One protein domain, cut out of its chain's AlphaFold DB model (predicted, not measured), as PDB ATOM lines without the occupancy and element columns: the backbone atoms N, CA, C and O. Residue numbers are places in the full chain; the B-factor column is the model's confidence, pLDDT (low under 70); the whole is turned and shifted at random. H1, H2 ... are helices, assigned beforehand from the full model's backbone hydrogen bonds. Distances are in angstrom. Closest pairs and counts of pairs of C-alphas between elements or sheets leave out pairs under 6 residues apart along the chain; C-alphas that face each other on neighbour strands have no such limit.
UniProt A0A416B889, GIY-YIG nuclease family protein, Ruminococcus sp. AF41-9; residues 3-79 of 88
ATOM      1  N   ASP A   3     142.394 110.746 133.584       97.12
ATOM      2  CA  ASP A   3     142.651 112.123 133.988       97.12
ATOM      3  C   ASP A   3     144.153 112.290 134.261       97.12
ATOM      4  O   ASP A   3     144.705 111.701 135.192       97.12
ATOM      5  N   SER A   4     144.839 113.074 133.429       97.31
ATOM      6  CA  SER A   4     146.282 113.289 133.559       97.31
ATOM      7  C   SER A   4     146.671 114.154 134.759       97.31
ATOM      8  O   SER A   4     147.850 114.209 135.091       97.31
ATOM      9  N   SER A   5     145.721 114.845 135.395       97.69
ATOM     10  CA  SER A   5     145.998 115.717 136.542       97.69
ATOM     11  C   SER A   5     146.115 114.957 137.866       97.69
ATOM     12  O   SER A   5     146.805 115.415 138.771       97.69
ATOM     13  N   ASN A   6     145.456 113.799 137.985       96.25
ATOM     14  CA  ASN A   6     145.379 113.032 139.234       96.25
ATOM     15  C   ASN A   6     145.541 111.509 139.051       96.25
ATOM     16  O   ASN A   6     145.575 110.775 140.035       96.25
ATOM     17  N   GLY A   7     145.638 111.018 137.811       96.06
ATOM     18  CA  GLY A   7     145.837 109.604 137.492       96.06
ATOM     19  C   GLY A   7     144.582 108.730 137.580       96.06
ATOM     20  O   GLY A   7     144.657 107.545 137.238       96.06
ATOM     21  N   LYS A   8     143.431 109.280 137.988       97.06
ATOM     22  CA  LYS A   8     142.164 108.545 138.059       97.06
ATOM     23  C   LYS A   8     141.698 108.134 136.668       97.06
ATOM     24  O   LYS A   8     141.925 108.814 135.664       97.06
ATOM     25  N   LYS A   9     141.020 106.989 136.603       96.62
ATOM     26  CA  LYS A   9     140.598 106.368 135.344       96.62
ATOM     27  C   LYS A   9     139.101 106.123 135.319       96.62
ATOM     28  O   LYS A   9     138.473 105.907 136.348       96.62
ATOM     29  N   TYR A  10     138.553 106.131 134.115       95.81
ATOM     30  CA  TYR A  10     137.189 105.728 133.820       95.81
ATOM     31  C   TYR A  10     137.208 104.709 132.676       95.81
ATOM     32  O   TYR A  10     137.826 104.949 131.630       95.81
ATOM     33  N   VAL A  11     136.531 103.584 132.881       95.75
ATOM     34  CA  VAL A  11     136.304 102.526 131.893       95.75
ATOM     35  C   VAL A  11     134.815 102.489 131.576       95.75
ATOM     36  O   VAL A  11     133.983 102.532 132.477       95.75
ATOM     37  N   GLY A  12     134.479 102.411 130.295       93.12
ATOM     38  CA  GLY A  12     133.109 102.231 129.836       93.12
ATOM     39  C   GLY A  12     133.098 101.479 128.516       93.12
ATOM     40  O   GLY A  12     134.078 101.541 127.770       93.12
ATOM     41  N   SER A  13     131.999 100.793 128.230       92.25
ATOM     42  CA  SER A  13     131.754 100.171 126.934       92.25
ATOM     43  C   SER A  13     130.914 101.066 126.025       92.25
ATOM     44  O   SER A  13     130.313 102.069 126.442       92.25
ATOM     45  N   ALA A  14     130.905 100.693 124.752       88.38
ATOM     46  CA  ALA A  14     130.044 101.261 123.736       88.38
ATOM     47  C   ALA A  14     129.346 100.099 123.018       88.38
ATOM     48  O   ALA A  14     129.959  99.451 122.173       88.38
ATOM     49  N   THR A  15     128.107  99.825 123.419       83.25
ATOM     50  CA  THR A  15     127.222  98.786 122.872       83.25
ATOM     51  C   THR A  15     126.104  99.413 122.030       83.25
ATOM     52  O   THR A  15     125.943 100.640 122.010       83.25
ATOM     53  N   GLY A  16     125.335  98.589 121.314       78.50
ATOM     54  CA  GLY A  16     124.229  99.036 120.459       78.50
ATOM     55  C   GLY A  16     124.646  99.632 119.105       78.50
ATOM     56  O   GLY A  16     125.818  99.689 118.747       78.50
ATOM     57  N   GLU A  17     123.671 100.110 118.326       74.25
ATOM     58  CA  GLU A  17     123.845 100.406 116.888       74.25
ATOM     59  C   GLU A  17     124.949 101.423 116.557       74.25
ATOM     60  O   GLU A  17     125.606 101.322 115.521       74.25
ATOM     61  N   ASN A  18     125.177 102.401 117.437       79.50
ATOM     62  CA  ASN A  18     126.146 103.472 117.198       79.50
ATOM     63  C   ASN A  18     127.538 103.192 117.786       79.50
ATOM     64  O   ASN A  18     128.456 103.971 117.519       79.50
ATOM     65  N   MET A  19     127.713 102.114 118.565       84.69
ATOM     66  CA  MET A  19     128.990 101.678 119.151       84.69
ATOM     67  C   MET A  19     129.858 102.863 119.645       84.69
ATOM     68  O   MET A  19     129.369 103.816 120.262       84.69
ATOM     69  N   ILE A  20     131.165 102.841 119.359       86.75
ATOM     70  CA  ILE A  20     132.128 103.873 119.771       86.75
ATOM     71  C   ILE A  20     131.784 105.272 119.238       86.75
ATOM     72  O   ILE A  20     132.070 106.270 119.900       86.75
ATOM     73  N   TRP A  21     131.135 105.351 118.074       85.88
ATOM     74  CA  TRP A  21     130.753 106.617 117.457       85.88
ATOM     75  C   TRP A  21     129.702 107.361 118.285       85.88
ATOM     76  O   TRP A  21     129.820 108.572 118.472       85.88
ATOM     77  N   GLY A  22     128.726 106.638 118.842       86.19
ATOM     78  CA  GLY A  22     127.739 107.203 119.765       86.19
ATOM     79  C   GLY A  22     128.406 107.810 121.000       86.19
ATOM     80  O   GLY A  22     128.253 108.999 121.268       86.19
ATOM     81  N   ARG A  23     129.262 107.032 121.675       87.25
ATOM     82  CA  ARG A  23     130.009 107.504 122.856       87.25
ATOM     83  C   ARG A  23     130.858 108.742 122.566       87.25
ATOM     84  O   ARG A  23     130.919 109.646 123.393       87.25
ATOM     85  N   TRP A  24     131.540 108.792 121.423       88.81
ATOM     86  CA  TRP A  24     132.365 109.951 121.069       88.81
ATOM     87  C   TRP A  24     131.531 111.202 120.814       88.81
ATOM     88  O   TRP A  24     131.910 112.273 121.286       88.81
ATOM     89  N   LYS A  25     130.382 111.074 120.140       88.94
ATOM     90  CA  LYS A  25     129.434 112.186 119.999       88.94
ATOM     91  C   LYS A  25     128.986 112.719 121.357       88.94
ATOM     92  O   LYS A  25     129.019 113.932 121.557       88.94
ATOM     93  N   ASP A  26     128.645 111.836 122.291       87.12
ATOM     94  CA  ASP A  26     128.202 112.243 123.626       87.12
ATOM     95  C   ASP A  26     129.301 112.993 124.389       87.12
ATOM     96  O   ASP A  26     129.054 114.061 124.951       87.12
ATOM     97  N   TYR A  27     130.539 112.485 124.367       87.69
ATOM     98  CA  TYR A  27     131.666 113.158 125.018       87.69
ATOM     99  C   TYR A  27     132.012 114.501 124.369       87.69
ATOM    100  O   TYR A  27     132.375 115.433 125.081       87.69
ATOM    101  N   ILE A  28     131.869 114.643 123.050       86.00
ATOM    102  CA  ILE A  28     132.051 115.940 122.379       86.00
ATOM    103  C   ILE A  28     130.949 116.923 122.791       86.00
ATOM    104  O   ILE A  28     131.227 118.105 122.968       86.00
ATOM    105  N   ALA A  29     129.714 116.446 122.960       86.31
ATOM    106  CA  ALA A  29     128.576 117.296 123.289       86.31
ATOM    107  C   ALA A  29     128.580 117.794 124.745       86.31
ATOM    108  O   ALA A  29     128.163 118.920 124.997       86.31
ATOM    109  N   ASN A  30     129.001 116.964 125.708       84.19
ATOM    110  CA  ASN A  30     128.871 117.290 127.137       84.19
ATOM    111  C   ASN A  30     130.056 116.871 128.030       84.19
ATOM    112  O   ASN A  30     130.039 117.132 129.232       84.19
ATOM    113  N   GLY A  31     131.063 116.182 127.488       83.19
ATOM    114  CA  GLY A  31     132.267 115.712 128.192       83.19
ATOM    115  C   GLY A  31     132.081 114.534 129.140       83.19
ATOM    116  O   GLY A  31     133.005 113.743 129.304       83.19
ATOM    117  N   ASN A  32     130.909 114.374 129.751       85.50
ATOM    118  CA  ASN A  32     130.672 113.343 130.763       85.50
ATOM    119  C   ASN A  32     130.011 112.071 130.213       85.50
ATOM    120  O   ASN A  32     130.083 111.027 130.863       85.50
ATOM    121  N   GLY A  33     129.381 112.129 129.036       81.88
ATOM    122  CA  GLY A  33     128.709 110.997 128.393       81.88
ATOM    123  C   GLY A  33     127.612 110.363 129.251       81.88
ATOM    124  O   GLY A  33     127.392 109.159 129.163       81.88
ATOM    125  N   GLY A  34     126.992 111.140 130.147       82.12
ATOM    126  CA  GLY A  34     125.967 110.668 131.077       82.12
ATOM    127  C   GLY A  34     126.494 110.009 132.358       82.12
ATOM    128  O   GLY A  34     125.688 109.700 133.239       82.12
ATOM    129  N   ASN A  35     127.811 109.846 132.517       85.19
ATOM    130  CA  ASN A  35     128.403 109.129 133.648       85.19
ATOM    131  C   ASN A  35     128.358 109.959 134.941       85.19
ATOM    132  O   ASN A  35     128.818 111.099 134.967       85.19
ATOM    133  N   ILE A  36     127.839 109.366 136.022       85.50
ATOM    134  CA  ILE A  36     127.506 110.061 137.280       85.50
ATOM    135  C   ILE A  36     128.697 110.844 137.848       85.50
ATOM    136  O   ILE A  36     128.574 112.040 138.079       85.50
ATOM    137  N   GLU A  37     129.862 110.211 137.995       85.38
ATOM    138  CA  GLU A  37     131.051 110.871 138.563       85.38
ATOM    139  C   GLU A  37     131.706 111.883 137.627       85.38
ATOM    140  O   GLU A  37     132.446 112.754 138.075       85.38
ATOM    141  N   LEU A  38     131.466 111.778 136.320       87.75
ATOM    142  CA  LEU A  38     131.997 112.750 135.369       87.75
ATOM    143  C   LEU A  38     131.099 113.988 135.279       87.75
ATOM    144  O   LEU A  38     131.578 115.045 134.891       87.75
ATOM    145  N   LYS A  39     129.819 113.893 135.673       88.75
ATOM    146  CA  LYS A  39     128.895 115.041 135.711       88.75
ATOM    147  C   LYS A  39     129.271 116.087 136.758       88.75
ATOM    148  O   LYS A  39     128.861 117.231 136.617       88.75
ATOM    149  N   SER A  40     130.021 115.713 137.796       90.12
ATOM    150  CA  SER A  40     130.528 116.666 138.790       90.12
ATOM    151  C   SER A  40     131.775 117.426 138.325       90.12
ATOM    152  O   SER A  40     132.308 118.220 139.093       90.12
ATOM    153  N   LEU A  41     132.281 117.147 137.120       92.62
ATOM    154  CA  LEU A  41     133.431 117.829 136.535       92.62
ATOM    155  C   LEU A  41     132.963 118.779 135.434       92.62
ATOM    156  O   LEU A  41     132.120 118.421 134.610       92.62
ATOM    157  N   ASP A  42     133.564 119.963 135.385       93.50
ATOM    158  CA  ASP A  42     133.279 120.934 134.334       93.50
ATOM    159  C   ASP A  42     133.766 120.438 132.968       93.50
ATOM    160  O   ASP A  42     134.799 119.772 132.844       93.50
ATOM    161  N   PHE A  43     133.049 120.818 131.911       92.56
ATOM    162  CA  PHE A  43     133.386 120.411 130.548       92.56
ATOM    163  C   PHE A  43     134.804 120.843 130.143       92.56
ATOM    164  O   PHE A  43     135.573 120.039 129.615       92.56
ATOM    165  N   GLU A  44     135.187 122.078 130.472       94.38
ATOM    166  CA  GLU A  44     136.527 122.624 130.214       94.38
ATOM    167  C   GLU A  44     137.621 121.839 130.952       94.38
ATOM    168  O   GLU A  44     138.700 121.582 130.405       94.38
ATOM    169  N   TYR A  45     137.334 121.394 132.181       95.50
ATOM    170  CA  TYR A  45     138.248 120.550 132.946       95.50
ATOM    171  C   TYR A  45     138.463 119.206 132.248       95.50
ATOM    172  O   TYR A  45     139.607 118.765 132.096       95.50
ATOM    173  N   ILE A  46     137.382 118.570 131.785       93.81
ATOM    174  CA  ILE A  46     137.457 117.303 131.051       93.81
ATOM    175  C   ILE A  46     138.273 117.486 129.768       93.81
ATOM    176  O   ILE A  46     139.209 116.723 129.529       93.81
ATOM    177  N   GLN A  47     137.986 118.519 128.973       93.50
ATOM    178  CA  GLN A  47     138.713 118.801 127.730       93.50
ATOM    179  C   GLN A  47     140.220 118.977 127.955       93.50
ATOM    180  O   GLN A  47     141.031 118.466 127.182       93.50
ATOM    181  N   LYS A  48     140.609 119.668 129.031       96.31
ATOM    182  CA  LYS A  48     142.017 119.922 129.352       96.31
ATOM    183  C   LYS A  48     142.739 118.669 129.858       96.31
ATOM    184  O   LYS A  48     143.855 118.368 129.413       96.31
ATOM    185  N   ASN A  49     142.118 117.935 130.779       97.00
ATOM    186  CA  ASN A  49     142.812 116.936 131.595       97.00
ATOM    187  C   ASN A  49     142.581 115.487 131.157       97.00
ATOM    188  O   ASN A  49     143.390 114.621 131.487       97.00
ATOM    189  N   PHE A  50     141.524 115.183 130.404       95.50
ATOM    190  CA  PHE A  50     141.230 113.797 130.052       95.50
ATOM    191  C   PHE A  50     141.964 113.354 128.787       95.50
ATOM    192  O   PHE A  50     142.122 114.093 127.813       95.50
ATOM    193  N   ARG A  51     142.422 112.102 128.807       94.62
ATOM    194  CA  ARG A  51     142.993 111.385 127.666       94.62
ATOM    195  C   ARG A  51     142.173 110.132 127.391       94.62
ATOM    196  O   ARG A  51     141.758 109.417 128.309       94.62
ATOM    197  N   TYR A  52     141.940 109.875 126.111       92.75
ATOM    198  CA  TYR A  52     141.087 108.794 125.635       92.75
ATOM    199  C   TYR A  52     141.951 107.718 124.984       92.75
ATOM    200  O   TYR A  52     142.873 108.020 124.232       92.75
ATOM    201  N   SER A  53     141.655 106.462 125.297       93.75
ATOM    202  CA  SER A  53     142.307 105.288 124.727       93.75
ATOM    203  C   SER A  53     141.271 104.187 124.541       93.75
ATOM    204  O   SER A  53     140.306 104.102 125.307       93.75
ATOM    205  N   ILE A  54     141.476 103.357 123.523       94.12
ATOM    206  CA  ILE A  54     140.690 102.146 123.291       94.12
ATOM    207  C   ILE A  54     141.458 100.985 123.923       94.12
ATOM    208  O   ILE A  54     142.650 100.832 123.664       94.12
ATOM    209  N   LEU A  55     140.789 100.213 124.781       95.00
ATOM    210  CA  LEU A  55     141.375  99.031 125.425       95.00
ATOM    211  C   LEU A  55     141.163  97.771 124.584       95.00
ATOM    212  O   LEU A  55     142.050  96.933 124.491       95.00
ATOM    213  N   GLU A  56     139.984  97.649 123.974       94.06
ATOM    214  CA  GLU A  56     139.560  96.453 123.257       94.06
ATOM    215  C   GLU A  56     138.476  96.822 122.232       94.06
ATOM    216  O   GLU A  56     137.718  97.771 122.450       94.06
ATOM    217  N   ILE A  57     138.426  96.111 121.101       91.69
ATOM    218  CA  ILE A  57     137.465  96.347 120.013       91.69
ATOM    219  C   ILE A  57     136.734  95.043 119.716       91.69
ATOM    220  O   ILE A  57     137.363  94.008 119.508       91.69
ATOM    221  N   TYR A  58     135.409  95.129 119.623       90.06
ATOM    222  CA  TYR A  58     134.528  94.022 119.267       90.06
ATOM    223  C   TYR A  58     133.823  94.293 117.940       90.06
ATOM    224  O   TYR A  58     133.640  95.444 117.534       90.06
ATOM    225  N   LYS A  59     133.414  93.222 117.254       88.50
ATOM    226  CA  LYS A  59     132.513  93.333 116.099       88.50
ATOM    227  C   LYS A  59     131.117  93.711 116.587       88.50
ATOM    228  O   LYS A  59     130.725  93.278 117.666       88.50
ATOM    229  N   SER A  60     130.341  94.409 115.761       82.94
ATOM    230  CA  SER A  60     128.938  94.752 116.057       82.94
ATOM    231  C   SER A  60     128.017  93.538 116.220       82.94
ATOM    232  O   SER A  60     126.918  93.672 116.731       82.94
ATOM    233  N   THR A  61     128.451  92.356 115.778       87.56
ATOM    234  CA  THR A  61     127.734  91.084 115.952       87.56
ATOM    235  C   THR A  61     128.075  90.374 117.262       87.56
ATOM    236  O   THR A  61     127.633  89.249 117.468       87.56
ATOM    237  N   THR A  62     128.956  90.948 118.083       90.31
ATOM    238  CA  THR A  62     129.298  90.386 119.395       90.31
ATOM    239  C   THR A  62     128.145  90.661 120.345       90.31
ATOM    240  O   THR A  62     127.591  91.754 120.309       90.31
ATOM    241  N   ASP A  63     127.810  89.683 121.180       91.25
ATOM    242  CA  ASP A  63     126.794  89.844 122.215       91.25
ATOM    243  C   ASP A  63     127.166  90.988 123.174       91.25
ATOM    244  O   ASP A  63     128.311  91.073 123.638       91.25
ATOM    245  N   ASP A  64     126.199  91.856 123.466       90.56
ATOM    246  CA  ASP A  64     126.367  92.978 124.384       90.56
ATOM    247  C   ASP A  64     126.743  92.484 125.791       90.56
ATOM    248  O   ASP A  64     127.573  93.114 126.449       90.56
ATOM    249  N   ASP A  65     126.233  91.323 126.223       93.38
ATOM    250  CA  ASP A  65     126.557  90.745 127.534       93.38
ATOM    251  C   ASP A  65     128.052  90.422 127.659       93.38
ATOM    252  O   ASP A  65     128.683  90.717 128.679       93.38
ATOM    253  N   ALA A  66     128.664  89.908 126.588       93.19
ATOM    254  CA  ALA A  66     130.099  89.642 126.556       93.19
ATOM    255  C   ALA A  66     130.915  90.945 126.619       93.19
ATOM    256  O   ALA A  66     131.955  91.008 127.279       93.19
ATOM    257  N   ILE A  67     130.442  92.012 125.967       93.12
ATOM    258  CA  ILE A  67     131.090  93.330 126.018       93.12
ATOM    259  C   ILE A  67     131.009  93.909 127.439       93.12
ATOM    260  O   ILE A  67     132.000  94.452 127.939       93.12
ATOM    261  N   LEU A  68     129.861  93.772 128.107       93.88
ATOM    262  CA  LEU A  68     129.651  94.245 129.477       93.88
ATOM    263  C   LEU A  68     130.502  93.478 130.496       93.88
ATOM    264  O   LEU A  68     131.096  94.091 131.389       93.88
ATOM    265  N   GLU A  69     130.631  92.159 130.346       95.69
ATOM    266  CA  GLU A  69     131.523  91.349 131.183       95.69
ATOM    267  C   GLU A  69     132.974  91.832 131.058       95.69
ATOM    268  O   GLU A  69     133.672  92.049 132.055       95.69
ATOM    269  N   ARG A  70     133.419  92.090 129.826       96.44
ATOM    270  CA  ARG A  70     134.775  92.570 129.538       96.44
ATOM    271  C   ARG A  70     135.006  93.991 130.038       96.44
ATOM    272  O   ARG A  70     136.082  94.282 130.561       96.44
ATOM    273  N   GLU A  71     134.002  94.863 129.969       95.94
ATOM    274  CA  GLU A  71     134.041  96.172 130.627       95.94
ATOM    275  C   GLU A  71     134.257  96.026 132.141       95.94
ATOM    276  O   GLU A  71     135.133  96.691 132.700       95.94
ATOM    277  N   SER A  72     133.492  95.148 132.802       96.75
ATOM    278  CA  SER A  72     133.630  94.884 134.240       96.75
ATOM    279  C   SER A  72     135.025  94.356 134.577       96.75
ATOM    280  O   SER A  72     135.663  94.845 135.509       96.75
ATOM    281  N   TRP A  73     135.555  93.437 133.767       97.75
ATOM    282  CA  TRP A  73     136.911  92.919 133.938       97.75
ATOM    283  C   TRP A  73     137.973  94.028 133.883       97.75
ATOM    284  O   TRP A  73     138.858  94.080 134.737       97.75
ATOM    285  N   TRP A  74     137.867  94.963 132.932       97.94
ATOM    286  CA  TRP A  74     138.779  96.109 132.854       97.94
ATOM    287  C   TRP A  74     138.638  97.068 134.040       97.94
ATOM    288  O   TRP A  74     139.648  97.618 134.484       97.94
ATOM    289  N   LYS A  75     137.422  97.272 134.568       97.25
ATOM    290  CA  LYS A  75     137.207  98.083 135.780       97.25
ATOM    291  C   LYS A  75     137.924  97.496 136.988       97.25
ATOM    292  O   LYS A  75     138.542  98.252 137.736       97.25
ATOM    293  N   GLU A  76     137.867  96.176 137.152       97.56
ATOM    294  CA  GLU A  76     138.570  95.469 138.225       97.56
ATOM    295  C   GLU A  76     140.085  95.522 138.031       97.56
ATOM    296  O   GLU A  76     140.805  95.992 138.910       97.56
ATOM    297  N   LEU A  77     140.578  95.136 136.848       97.88
ATOM    298  CA  LEU A  77     142.014  95.094 136.566       97.88
ATOM    299  C   LEU A  77     142.682  96.466 136.743       97.88
ATOM    300  O   LEU A  77     143.787  96.566 137.272       97.88
ATOM    301  N   LEU A  78     142.023  97.530 136.282       97.06
ATOM    302  CA  LEU A  78     142.532  98.900 136.371       97.06
ATOM    303  C   LEU A  78     142.097  99.613 137.658       97.06
ATOM    304  O   LEU A  78     142.378 100.804 137.811       97.06
ATOM    305  N   MET A  79     141.414  98.900 138.561       97.12
ATOM    306  CA  MET A  79     140.920  99.377 139.852       97.12
ATOM    307  C   MET A  79     140.087 100.664 139.763       97.12
ATOM    308  O   MET A  79     140.112 101.511 140.661       97.12
TER     309      MET A  79
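AT A GLANCE: This is residues 3 to 79 of the 88 residues of the protein "GIY-YIG nuclease family protein" of Ruminococcus sp. AF41-9 (UniProt A0A416B889). Three helices that do not pack together stand around a single unnamed stretch, residues 3 to 18, which passes between them: H3, the longest, lies along one side, while H1 and H2 lie on the other and come near each other where H1 ends and H2 begins. The unnamed stretch of residues 3 to 18 runs between H1 and H3 through the middle, and the stretch of residues 50 to 63 leads back along the length of the domain from H2 to H3. The printed part has 77 residues with three named helices, in the order H1, H2, H3, and no named strand; its class is all helix, although under half of its residues, 33 of 77, are in named elements. The whole is compact, with a radius of gyration of the C-alphas of 13.0 A and spans of 36 by 27 by 19 A.

IN THESE COORDINATES: Begin with the longest helix, H3, residues 64 to 77: find C-alpha 64 at (126.367, 92.978, 124.384), and from there the helix runs 19.9 A to C-alpha 77 at (142.014, 95.094, 136.566). Then look for H1, residues 19 to 30, which starts at C-alpha 19 at (128.990, 101.678, 119.151) and covers 17.5 A from first to last C-alpha. The short H2, residues 43 to 49, measures 10.1 A from first to last C-alpha.

HOW THE PARTS SIT: From H3, look across to the other two helices: H3 is apart from H1 and apart from H2, with no C-alpha of the one within 8 A of the other. H1 and H2 are close but not clearly touching, with 1 pair of C-alphas within 8 A, those of Asn 30 and Phe 43, 6.5 A apart. Their lines stand at a steep tilt of 68 degrees, only just short of about perpendicular, and they run opposite ways. In the backbones of H2 and H3 you will find every O i to N i+4 pair within hydrogen-bond range, and in H1 7 of 8.

THE WHOLE: The two C-alphas farthest apart are those of Ser 5 and Thr 61, at 36.9 A, while the first and last printed C-alphas, of Asp 3 and Met 79, are 14.1 A apart. Follow the numbering from 3 to 79 and you will meet no cut. The link from H1 to H2 is long, with 12 residues, and so is the link from H2 to H3, with 14. In the B-factor column the mean pLDDT of the printed part is 91.1, and no printed residue is under 70; H1 has a mean of 87 and H3 of 96.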